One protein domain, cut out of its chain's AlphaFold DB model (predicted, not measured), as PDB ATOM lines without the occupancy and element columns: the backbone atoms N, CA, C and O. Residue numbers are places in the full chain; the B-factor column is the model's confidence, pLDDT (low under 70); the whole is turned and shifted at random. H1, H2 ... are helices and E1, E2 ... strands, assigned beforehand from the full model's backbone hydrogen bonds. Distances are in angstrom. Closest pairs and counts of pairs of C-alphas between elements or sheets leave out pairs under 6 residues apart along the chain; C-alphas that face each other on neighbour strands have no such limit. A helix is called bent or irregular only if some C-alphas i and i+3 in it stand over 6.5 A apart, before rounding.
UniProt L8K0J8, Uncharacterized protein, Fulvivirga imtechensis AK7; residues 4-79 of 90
ATOM      1  N   LYS A   4     129.880 101.565  72.715       94.44
ATOM      2  CA  LYS A   4     129.233 101.038  73.918       94.44
ATOM      3  C   LYS A   4     127.732 101.094  73.719       94.44
ATOM      4  O   LYS A   4     127.229 102.106  73.240       94.44
ATOM      5  N   ILE A   5     127.037 100.031  74.100       96.25
ATOM      6  CA  ILE A   5     125.579  99.954  74.019       96.25
ATOM      7  C   ILE A   5     125.034  99.859  75.437       96.25
ATOM      8  O   ILE A   5     125.538  99.089  76.256       96.25
ATOM      9  N   TYR A   6     124.010 100.651  75.718       95.88
ATOM     10  CA  TYR A   6     123.312 100.660  76.987       95.88
ATOM     11  C   TYR A   6     121.832 100.386  76.740       95.88
ATOM     12  O   TYR A   6     121.187 101.069  75.946       95.88
ATOM     13  N   ASP A   7     121.312  99.378  77.423       95.56
ATOM     14  CA  ASP A   7     119.909  99.003  77.423       95.56
ATOM     15  C   ASP A   7     119.097 100.056  78.183       95.56
ATOM     16  O   ASP A   7     119.361 100.321  79.360       95.56
ATOM     17  N   TYR A   8     118.133 100.662  77.490       94.81
ATOM     18  CA  TYR A   8     117.207 101.657  78.025       94.81
ATOM     19  C   TYR A   8     115.749 101.159  78.018       94.81
ATOM     20  O   TYR A   8     114.816 101.923  78.278       94.81
ATOM     21  N   THR A   9     115.542  99.857  77.797       93.75
ATOM     22  CA  THR A   9     114.219  99.221  77.668       93.75
ATOM     23  C   THR A   9     113.360  99.331  78.919       93.75
ATOM     24  O   THR A   9     112.134  99.326  78.827       93.75
ATOM     25  N   ARG A  10     113.985  99.502  80.092       90.69
ATOM     26  CA  ARG A  10     113.284  99.746  81.361       90.69
ATOM     27  C   ARG A  10     112.454 101.033  81.343       90.69
ATOM     28  O   ARG A  10     111.478 101.121  82.082       90.69
ATOM     29  N   ILE A  11     112.856 102.022  80.546       90.25
ATOM     30  CA  ILE A  11     112.200 103.331  80.477       90.25
ATOM     31  C   ILE A  11     111.445 103.497  79.163       90.25
ATOM     32  O   ILE A  11     110.295 103.927  79.168       90.25
ATOM     33  N   MET A  12     112.072 103.131  78.045       90.81
ATOM     34  CA  MET A  12     111.465 103.200  76.721       90.81
ATOM     35  C   MET A  12     111.667 101.867  76.014       90.81
ATOM     36  O   MET A  12     112.797 101.448  75.784       90.81
ATOM     37  N   LYS A  13     110.567 101.181  75.699       93.31
ATOM     38  CA  LYS A  13     110.601  99.845  75.098       93.31
ATOM     39  C   LYS A  13     111.445  99.840  73.814       93.31
ATOM     40  O   LYS A  13     111.448 100.818  73.073       93.31
ATOM     41  N   ASP A  14     112.172  98.748  73.581       94.56
ATOM     42  CA  ASP A  14     113.010  98.519  72.391       94.56
ATOM     43  C   ASP A  14     114.045  99.629  72.119       94.56
ATOM     44  O   ASP A  14     114.463  99.838  70.977       94.56
ATOM     45  N   SER A  15     114.466 100.342  73.169       95.75
ATOM     46  CA  SER A  15     115.337 101.510  73.052       95.75
ATOM     47  C   SER A  15     116.693 101.324  73.715       95.75
ATOM     48  O   SER A  15     116.815 100.748  74.798       95.75
ATOM     49  N   TYR A  16     117.718 101.868  73.065       96.19
ATOM     50  CA  TYR A  16     119.117 101.683  73.427       96.19
ATOM     51  C   TYR A  16     119.901 102.974  73.223       96.19
ATOM     52  O   TYR A  16     119.738 103.663  72.215       96.19
ATOM     53  N   PHE A  17     120.816 103.272  74.141       95.31
ATOM     54  CA  PHE A  17     121.837 104.282  73.896       95.31
ATOM     55  C   PHE A  17     123.074 103.643  73.279       95.31
ATOM     56  O   PHE A  17     123.599 102.661  73.799       95.31
ATOM     57  N   ILE A  18     123.580 104.241  72.206       94.44
ATOM     58  CA  ILE A  18     124.855 103.885  71.590       94.44
ATOM     59  C   ILE A  18     125.815 105.050  71.786       94.44
ATOM     60  O   ILE A  18     125.560 106.169  71.342       94.44
ATOM     61  N   GLN A  19     126.931 104.785  72.456       91.75
ATOM     62  CA  GLN A  19     127.992 105.753  72.679       91.75
ATOM     63  C   GLN A  19     129.200 105.427  71.799       91.75
ATOM     64  O   GLN A  19     129.798 104.354  71.900       91.75
ATOM     65  N   GLU A  20     129.604 106.398  70.985       88.12
ATOM     66  CA  GLU A  20     130.812 106.367  70.167       88.12
ATOM     67  C   GLU A  20     131.699 107.571  70.530       88.12
ATOM     68  O   GLU A  20     131.523 108.695  70.055       88.12
ATOM     69  N   GLY A  21     132.659 107.349  71.434       85.38
ATOM     70  CA  GLY A  21     133.466 108.430  72.005       85.38
ATOM     71  C   GLY A  21     132.608 109.410  72.809       85.38
ATOM     72  O   GLY A  21     131.996 109.030  73.807       85.38
ATOM     73  N   TRP A  22     132.573 110.674  72.376       82.06
ATOM     74  CA  TRP A  22     131.749 111.734  72.977       82.06
ATOM     75  C   TRP A  22     130.328 111.798  72.409       82.06
ATOM     76  O   TRP A  22     129.480 112.508  72.948       82.06
ATOM     77  N   ARG A  23     130.060 111.088  71.309       85.69
ATOM     78  CA  ARG A  23     128.742 111.066  70.681       85.69
ATOM     79  C   ARG A  23     127.879 110.024  71.366       85.69
ATOM     80  O   ARG A  23     128.316 108.893  71.566       85.69
ATOM     81  N   VAL A  24     126.654 110.415  71.679       91.00
ATOM     82  CA  VAL A  24     125.611 109.521  72.170       91.00
ATOM     83  C   VAL A  24     124.454 109.583  71.190       91.00
ATOM     84  O   VAL A  24     124.103 110.653  70.693       91.00
ATOM     85  N   VAL A  25     123.892 108.422  70.900       92.38
ATOM     86  CA  VAL A  25     122.745 108.240  70.023       92.38
ATOM     87  C   VAL A  25     121.703 107.452  70.795       92.38
ATOM     88  O   VAL A  25     122.045 106.461  71.433       92.38
ATOM     89  N   LEU A  26     120.450 107.886  70.743       93.75
ATOM     90  CA  LEU A  26     119.321 107.100  71.225       93.75
ATOM     91  C   LEU A  26     118.681 106.431  70.016       93.75
ATOM     92  O   LEU A  26     118.292 107.100  69.056       93.75
ATOM     93  N   VAL A  27     118.621 105.112  70.060       94.62
ATOM     94  CA  VAL A  27     118.072 104.267  69.007       94.62
ATOM     95  C   VAL A  27     116.816 103.613  69.551       94.62
ATOM     96  O   VAL A  27     116.884 102.937  70.573       94.62
ATOM     97  N   ASP A  28     115.695 103.791  68.863       94.00
ATOM     98  CA  ASP A  28     114.453 103.058  69.114       94.00
ATOM     99  C   ASP A  28     114.253 102.058  67.971       94.00
ATOM    100  O   ASP A  28     114.003 102.439  66.819       94.00
ATOM    101  N   LEU A  29     114.401 100.770  68.278       92.62
ATOM    102  CA  LEU A  29     114.281  99.688  67.302       92.62
ATOM    103  C   LEU A  29     112.828  99.380  66.936       92.62
ATOM    104  O   LEU A  29     112.583  98.884  65.830       92.62
ATOM    105  N   GLY A  30     111.881  99.670  67.830       91.50
ATOM    106  CA  GLY A  30     110.452  99.465  67.603       91.50
ATOM    107  C   GLY A  30     109.904 100.486  66.612       91.50
ATOM    108  O   GLY A  30     109.242 100.125  65.638       91.50
ATOM    109  N   GLN A  31     110.252 101.757  66.805       90.81
ATOM    110  CA  GLN A  31     109.853 102.857  65.923       90.81
ATOM    111  C   GLN A  31     110.806 103.067  64.740       90.81
ATOM    112  O   GLN A  31     110.499 103.847  63.840       90.81
ATOM    113  N   LYS A  32     111.954 102.379  64.722       89.88
ATOM    114  CA  LYS A  32     113.032 102.562  63.737       89.88
ATOM    115  C   LYS A  32     113.507 104.016  63.660       89.88
ATOM    116  O   LYS A  32     113.735 104.545  62.571       89.88
ATOM    117  N   THR A  33     113.682 104.660  64.811       89.31
ATOM    118  CA  THR A  33     114.165 106.045  64.884       89.31
ATOM    119  C   THR A  33     115.574 106.123  65.458       89.31
ATOM    120  O   THR A  33     115.977 105.335  66.315       89.31
ATOM    121  N   ILE A  34     116.344 107.085  64.949       90.00
ATOM    122  CA  ILE A  34     117.665 107.439  65.463       90.00
ATOM    123  C   ILE A  34     117.599 108.902  65.873       90.00
ATOM    124  O   ILE A  34     117.411 109.783  65.034       90.00
ATOM    125  N   GLN A  35     117.778 109.166  67.161       88.31
ATOM    126  CA  GLN A  35     117.899 110.517  67.681       88.31
ATOM    127  C   GLN A  35     119.373 110.834  67.908       88.31
ATOM    128  O   GLN A  35     120.051 110.212  68.728       88.31
ATOM    129  N   VAL A  36     119.861 111.828  67.168       80.94
ATOM    130  CA  VAL A  36     121.219 112.355  67.293       80.94
ATOM    131  C   VAL A  36     121.111 113.809  67.739       80.94
ATOM    132  O   VAL A  36     120.620 114.650  66.991       80.94
ATOM    133  N   SER A  37     121.572 114.137  68.946       64.88
ATOM    134  CA  SER A  37     121.713 115.535  69.377       64.88
ATOM    135  C   SER A  37     123.027 115.733  70.118       64.88
ATOM    136  O   SER A  37     123.423 114.907  70.936       64.88
ATOM    137  N   LYS A  38     123.727 116.831  69.818       71.62
ATOM    138  CA  LYS A  38     125.114 117.038  70.263       71.62
ATOM    139  C   LYS A  38     125.247 117.355  71.755       71.62
ATOM    140  O   LYS A  38     126.275 117.019  72.332       71.62
ATOM    141  N   CYS A  39     124.248 117.990  72.374       75.19
ATOM    142  CA  CYS A  39     124.346 118.422  73.775       75.19
ATOM    143  C   CYS A  39     123.162 117.971  74.630       75.19
ATOM    144  O   CYS A  39     123.378 117.386  75.688       75.19
ATOM    145  N   SER A  40     121.921 118.180  74.176       81.31
ATOM    146  CA  SER A  40     120.736 117.822  74.971       81.31
ATOM    147  C   SER A  40     120.646 116.321  75.234       81.31
ATOM    148  O   SER A  40     120.352 115.916  76.352       81.31
ATOM    149  N   LEU A  41     120.973 115.497  74.236       84.06
ATOM    150  CA  LEU A  41     120.941 114.046  74.384       84.06
ATOM    151  C   LEU A  41     122.082 113.524  75.259       84.06
ATOM    152  O   LEU A  41     121.876 112.588  76.019       84.06
ATOM    153  N   SER A  42     123.259 114.148  75.209       83.69
ATOM    154  CA  SER A  42     124.359 113.797  76.111       83.69
ATOM    155  C   SER A  42     124.020 114.132  77.565       83.69
ATOM    156  O   SER A  42     124.291 113.326  78.448       83.69
ATOM    157  N   ILE A  43     123.377 115.278  77.821       85.44
ATOM    158  CA  ILE A  43     122.877 115.630  79.161       85.44
ATOM    159  C   ILE A  43     121.788 114.647  79.592       85.44
ATOM    160  O   ILE A  43     121.842 114.124  80.702       85.44
ATOM    161  N   PHE A  44     120.832 114.356  78.709       86.75
ATOM    162  CA  PHE A  44     119.778 113.383  78.973       86.75
ATOM    163  C   PHE A  44     120.358 112.014  79.327       86.75
ATOM    164  O   PHE A  44     119.995 111.452  80.353       86.75
ATOM    165  N   PHE A  45     121.330 111.535  78.548       87.81
ATOM    166  CA  PHE A  45     122.038 110.289  78.807       87.81
ATOM    167  C   PHE A  45     122.750 110.299  80.157       87.81
ATOM    168  O   PHE A  45     122.639 109.326  80.888       87.81
ATOM    169  N   LEU A  46     123.444 111.381  80.525       87.25
ATOM    170  CA  LEU A  46     124.086 111.488  81.841       87.25
ATOM    171  C   LEU A  46     123.064 111.384  82.980       87.25
ATOM    172  O   LEU A  46     123.303 110.671  83.954       87.25
ATOM    173  N   LEU A  47     121.912 112.046  82.839       87.69
ATOM    174  CA  LEU A  47     120.832 111.992  83.824       87.69
ATOM    175  C   LEU A  47     120.181 110.606  83.883       87.69
ATOM    176  O   LEU A  47     119.889 110.124  84.972       87.69
ATOM    177  N   SER A  48     119.987 109.940  82.745       85.94
ATOM    178  CA  SER A  48     119.349 108.622  82.659       85.94
ATOM    179  C   SER A  48     120.326 107.450  82.798       85.94
ATOM    180  O   SER A  48     119.890 106.302  82.853       85.94
ATOM    181  N   HIS A  49     121.636 107.703  82.882       85.50
ATOM    182  CA  HIS A  49     122.680 106.671  82.842       85.50
ATOM    183  C   HIS A  49     122.498 105.613  83.934       85.50
ATOM    184  O   HIS A  49     122.671 104.425  83.686       85.50
ATOM    185  N   HIS A  50     122.095 106.037  85.135       87.31
ATOM    186  CA  HIS A  50     121.828 105.155  86.275       87.31
ATOM    187  C   HIS A  50     120.664 104.172  86.045       87.31
ATOM    188  O   HIS A  50     120.537 103.185  86.764       87.31
ATOM    189  N   GLN A  51     119.810 104.445  85.058       87.88
ATOM    190  CA  GLN A  51     118.672 103.604  84.674       87.88
ATOM    191  C   GLN A  51     119.020 102.667  83.517       87.88
ATOM    192  O   GLN A  51     118.210 101.808  83.173       87.88
ATOM    193  N   CYS A  52     120.203 102.829  82.922       91.19
ATOM    194  CA  CYS A  52     120.648 102.048  81.784       91.19
ATOM    195  C   CYS A  52     121.539 100.884  82.231       91.19
ATOM    196  O   CYS A  52     122.340 101.016  83.159       91.19
ATOM    197  N   VAL A  53     121.457  99.753  81.531       94.00
ATOM    198  CA  VAL A  53     122.330  98.594  81.778       94.00
ATOM    199  C   VAL A  53     123.311  98.447  80.625       94.00
ATOM    200  O   VAL A  53     122.916  98.398  79.467       94.00
ATOM    201  N   TYR A  54     124.609  98.370  80.919       94.88
ATOM    202  CA  TYR A  54     125.607  98.155  79.872       94.88
ATOM    203  C   TYR A  54     125.447  96.770  79.229       94.88
ATOM    204  O   TYR A  54     125.466  95.740  79.909       94.88
ATOM    205  N   VAL A  55     125.341  96.751  77.903       95.50
ATOM    206  CA  VAL A  55     125.246  95.531  77.104       95.50
ATOM    207  C   VAL A  55     126.659  95.072  76.749       95.50
ATOM    208  O   VAL A  55     127.393  95.758  76.041       95.50
ATOM    209  N   LYS A  56     127.055  93.893  77.242       94.56
ATOM    210  CA  LYS A  56     128.395  93.332  77.002       94.56
ATOM    211  C   LYS A  56     128.636  93.102  75.509       94.56
ATOM    212  O   LYS A  56     127.803  92.481  74.853       94.56
ATOM    213  N   ASP A  57     129.818  93.463  75.013       92.38
ATOM    214  CA  ASP A  57     130.138  93.430  73.572       92.38
ATOM    215  C   ASP A  57     130.024  92.041  72.923       92.38
ATOM    216  O   ASP A  57     129.704  91.909  71.745       92.38
ATOM    217  N   ASN A  58     130.271  90.984  73.699       91.75
ATOM    218  CA  ASN A  58     130.199  89.603  73.215       91.75
ATOM    219  C   ASN A  58     128.782  89.011  73.290       91.75
ATOM    220  O   ASN A  58     128.580  87.863  72.893       91.75
ATOM    221  N   SER A  59     127.812  89.754  73.828       95.88
ATOM    222  CA  SER A  59     126.443  89.262  73.984       95.88
ATOM    223  C   SER A  59     125.699  89.223  72.641       95.88
ATOM    224  O   SER A  59     125.963  90.051  71.765       95.88
ATOM    225  N   PRO A  60     124.739  88.294  72.466       95.88
ATOM    226  CA  PRO A  60     123.861  88.287  71.295       95.88
ATOM    227  C   PRO A  60     123.114  89.615  71.119       95.88
ATOM    228  O   PRO A  60     123.082  90.148  70.014       95.88
ATOM    229  N   LEU A  61     122.624  90.190  72.225       94.38
ATOM    230  CA  LEU A  61     121.909  91.467  72.232       94.38
ATOM    231  C   LEU A  61     122.765  92.612  71.681       94.38
ATOM    232  O   LEU A  61     122.286  93.409  70.883       94.38
ATOM    233  N   TYR A  62     124.046  92.678  72.055       96.00
ATOM    234  CA  TYR A  62     124.951  93.693  71.516       96.00
ATOM    235  C   TYR A  62     125.040  93.610  69.990       96.00
ATOM    236  O   TYR A  62     124.910  94.620  69.302       96.00
ATOM    237  N   LYS A  63     125.243  92.397  69.459       95.38
ATOM    238  CA  LYS A  63     125.358  92.164  68.013       95.38
ATOM    239  C   LYS A  63     124.065  92.517  67.286       95.38
ATOM    240  O   LYS A  63     124.125  93.121  66.221       95.38
ATOM    241  N   GLU A  64     122.923  92.169  67.868       95.75
ATOM    242  CA  GLU A  64     121.601  92.470  67.323       95.75
ATOM    243  C   GLU A  64     121.345  93.978  67.252       95.75
ATOM    244  O   GLU A  64     121.084  94.506  66.170       95.75
ATOM    245  N   VAL A  65     121.478  94.686  68.376       95.31
ATOM    246  CA  VAL A  65     121.254  96.138  68.441       95.31
ATOM    247  C   VAL A  65     122.197  96.861  67.485       95.31
ATOM    248  O   VAL A  65     121.775  97.757  66.755       95.31
ATOM    249  N   LEU A  66     123.465  96.445  67.441       94.69
ATOM    250  CA  LEU A  66     124.457  97.041  66.557       94.69
ATOM    251  C   LEU A  66     124.133  96.809  65.075       94.69
ATOM    252  O   LEU A  66     124.221  97.747  64.285       94.69
ATOM    253  N   ALA A  67     123.739  95.591  64.694       94.56
ATOM    254  CA  ALA A  67     123.342  95.279  63.322       94.56
ATOM    255  C   ALA A  67     122.137  96.125  62.892       94.56
ATOM    256  O   ALA A  67     122.183  96.789  61.860       94.56
ATOM    257  N   ARG A  68     121.102  96.195  63.735       94.50
ATOM    258  CA  ARG A  68     119.896  96.989  63.468       94.50
ATOM    259  C   ARG A  68     120.191  98.480  63.370       94.50
ATOM    260  O   ARG A  68     119.648  99.158  62.502       94.50
ATOM    261  N   TYR A  69     121.067  98.989  64.229       93.06
ATOM    262  CA  TYR A  69     121.530 100.368  64.153       93.06
ATOM    263  C   TYR A  69     122.235 100.661  62.823       93.06
ATOM    264  O   TYR A  69     121.923 101.665  62.182       93.06
ATOM    265  N   TYR A  70     123.132  99.780  62.367       91.75
ATOM    266  CA  TYR A  70     123.781  99.940  61.064       91.75
ATOM    267  C   TYR A  70     122.803  99.831  59.893       91.75
ATOM    268  O   TYR A  70     122.904 100.635  58.968       91.75
ATOM    269  N   ASP A  71     121.827  98.924  59.951       92.06
ATOM    270  CA  ASP A  71     120.759  98.836  58.947       92.06
ATOM    271  C   ASP A  71     119.976 100.153  58.862       92.06
ATOM    272  O   ASP A  71     119.709 100.672  57.776       92.06
ATOM    273  N   MET A  72     119.643 100.737  60.016       89.94
ATOM    274  CA  MET A  72     118.942 102.018  60.105       89.94
ATOM    275  C   MET A  72     119.798 103.173  59.569       89.94
ATOM    276  O   MET A  72     119.293 104.003  58.818       89.94
ATOM    277  N   LEU A  73     121.099 103.209  59.872       87.75
ATOM    278  CA  LEU A  73     122.028 104.176  59.272       87.75
ATOM    279  C   LEU A  73     122.151 104.006  57.751       87.75
ATOM    280  O   LEU A  73     122.197 105.000  57.028       87.75
ATOM    281  N   GLY A  74     122.173 102.768  57.255       84.06
ATOM    282  CA  GLY A  74     122.185 102.457  55.825       84.06
ATOM    283  C   GLY A  74     120.898 102.885  55.112       84.06
ATOM    284  O   GLY A  74     120.939 103.306  53.960       84.06
ATOM    285  N   ALA A  75     119.757 102.857  55.801       80.06
ATOM    286  CA  ALA A  75     118.495 103.382  55.278       80.06
ATOM    287  C   ALA A  75     118.443 104.923  55.264       80.06
ATOM    288  O   ALA A  75     117.719 105.507  54.461       80.06
ATOM    289  N   LEU A  76     119.233 105.589  56.113       71.88
ATOM    290  CA  LEU A  76     119.364 107.051  56.160       71.88
ATOM    291  C   LEU A  76     120.274 107.622  55.056       71.88
ATOM    292  O   LEU A  76     120.553 108.824  55.073       71.88
ATOM    293  N   VAL A  77     120.738 106.803  54.098       59.38
ATOM    294  CA  VAL A  77     121.542 107.261  52.953       59.38
ATOM    295  C   VAL A  77     120.872 108.470  52.293       59.38
ATOM    296  O   VAL A  77     119.760 108.421  51.770       59.38
ATOM    297  N   ILE A  78     121.608 109.576  52.377       52.25
ATOM    298  CA  ILE A  78     121.265 110.938  51.982       52.25
ATOM    299  C   ILE A  78     120.614 110.934  50.587       52.25
ATOM    300  O   ILE A  78     121.206 110.377  49.656       52.25
ATOM    301  N   PRO A  79     119.449 111.587  50.383       45.97
ATOM    302  CA  PRO A  79     118.885 111.730  49.050       45.97
ATOM    303  C   PRO A  79     119.939 112.324  48.110       45.97
ATOM    304  O   PRO A  79     120.531 113.363  48.409       45.97
TER     305      PRO A  79
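Overview. This is residues 4 to 79 of the 90 residues of an uncharacterized protein of Fulvivirga imtechensis AK7 (UniProt L8K0J8). A twisted sheet of five strands makes the middle of this domain, and a helix crosses each of its two faces: H1 covers one face and the longer H2 the other, in three layers, helix, sheet and helix. Strands E1 to E4 follow one another as a row of hairpins, and E5, which comes after H1, is added beside E1. The printed part has 76 residues, with elements in the order E1, E2, E3, E4, H1, E5, H2; the sheet's order is E4, E3, E2, E1, E5, all antiparallel, and the class is mixed, helices and strands. The whole is compact, with a radius of gyration of the C-alphas of 11.9 A and spans of 37 by 30 by 23 A.

Along the chain. E1 is residues 4 to 7, 10.2 A long, and begins at C-alpha 4, (129.233, 101.038, 73.918). E2, residues 15 to 20, and E3, residues 23 to 28, are each 16.5 A long. E4 is residues 33 to 36, 9.8 A. H1 is residues 40 to 51, 17.3 A, from C-alpha 40 at (120.736, 117.822, 74.971); it is irregular, with C-alphas 47 and 50 7.3 A apart. E5 is residues 53 to 55, 6.3 A. H2 is residues 60 to 75, 22.7 A, and ends at C-alpha 75, (118.495, 103.382, 55.278).

Arrangement. E1, E2, E3 and E4 form a meander, each strand the antiparallel neighbour of the one before. Between E1 and E2, N 6 and O 17 are 2.8 A apart, within hydrogen-bond range; between E2 and E3, N 18 and O 25 are 2.8 A apart; between E3 and E4, N 35 and O 26 are 2.9 A apart. E5, an edge strand like E4, is antiparallel to E1, with N 7 and O 53 2.8 A apart. From edge to edge the strands' lines turn by 104 degrees. H1 is on the sheet at a height of 9.3 A and runs across the strands, at 65 degrees to E2 on the local plane; its closest C-alphas to E3 are those of Ser 42 and Val 24, 5.9 A. H2 is on the opposite face at a height of 9.6 A, also across the strands, at 80 degrees to E2 on the local plane; its closest C-alphas to E5 are those of Tyr 62 and Val 55, 5.9 A. H1 and H2 are apart. In H2 every O i to N i+4 pair is within hydrogen-bond range; in H1, 6 of 8 are.

Size, cuts and confidence. The two C-alphas farthest apart are those of His 50 and Pro 79, 37.9 A. The printed part has no cut and no long link. The mean pLDDT of the printed part is 88.4, and residue 37 and residues 77 to 79 are under 70.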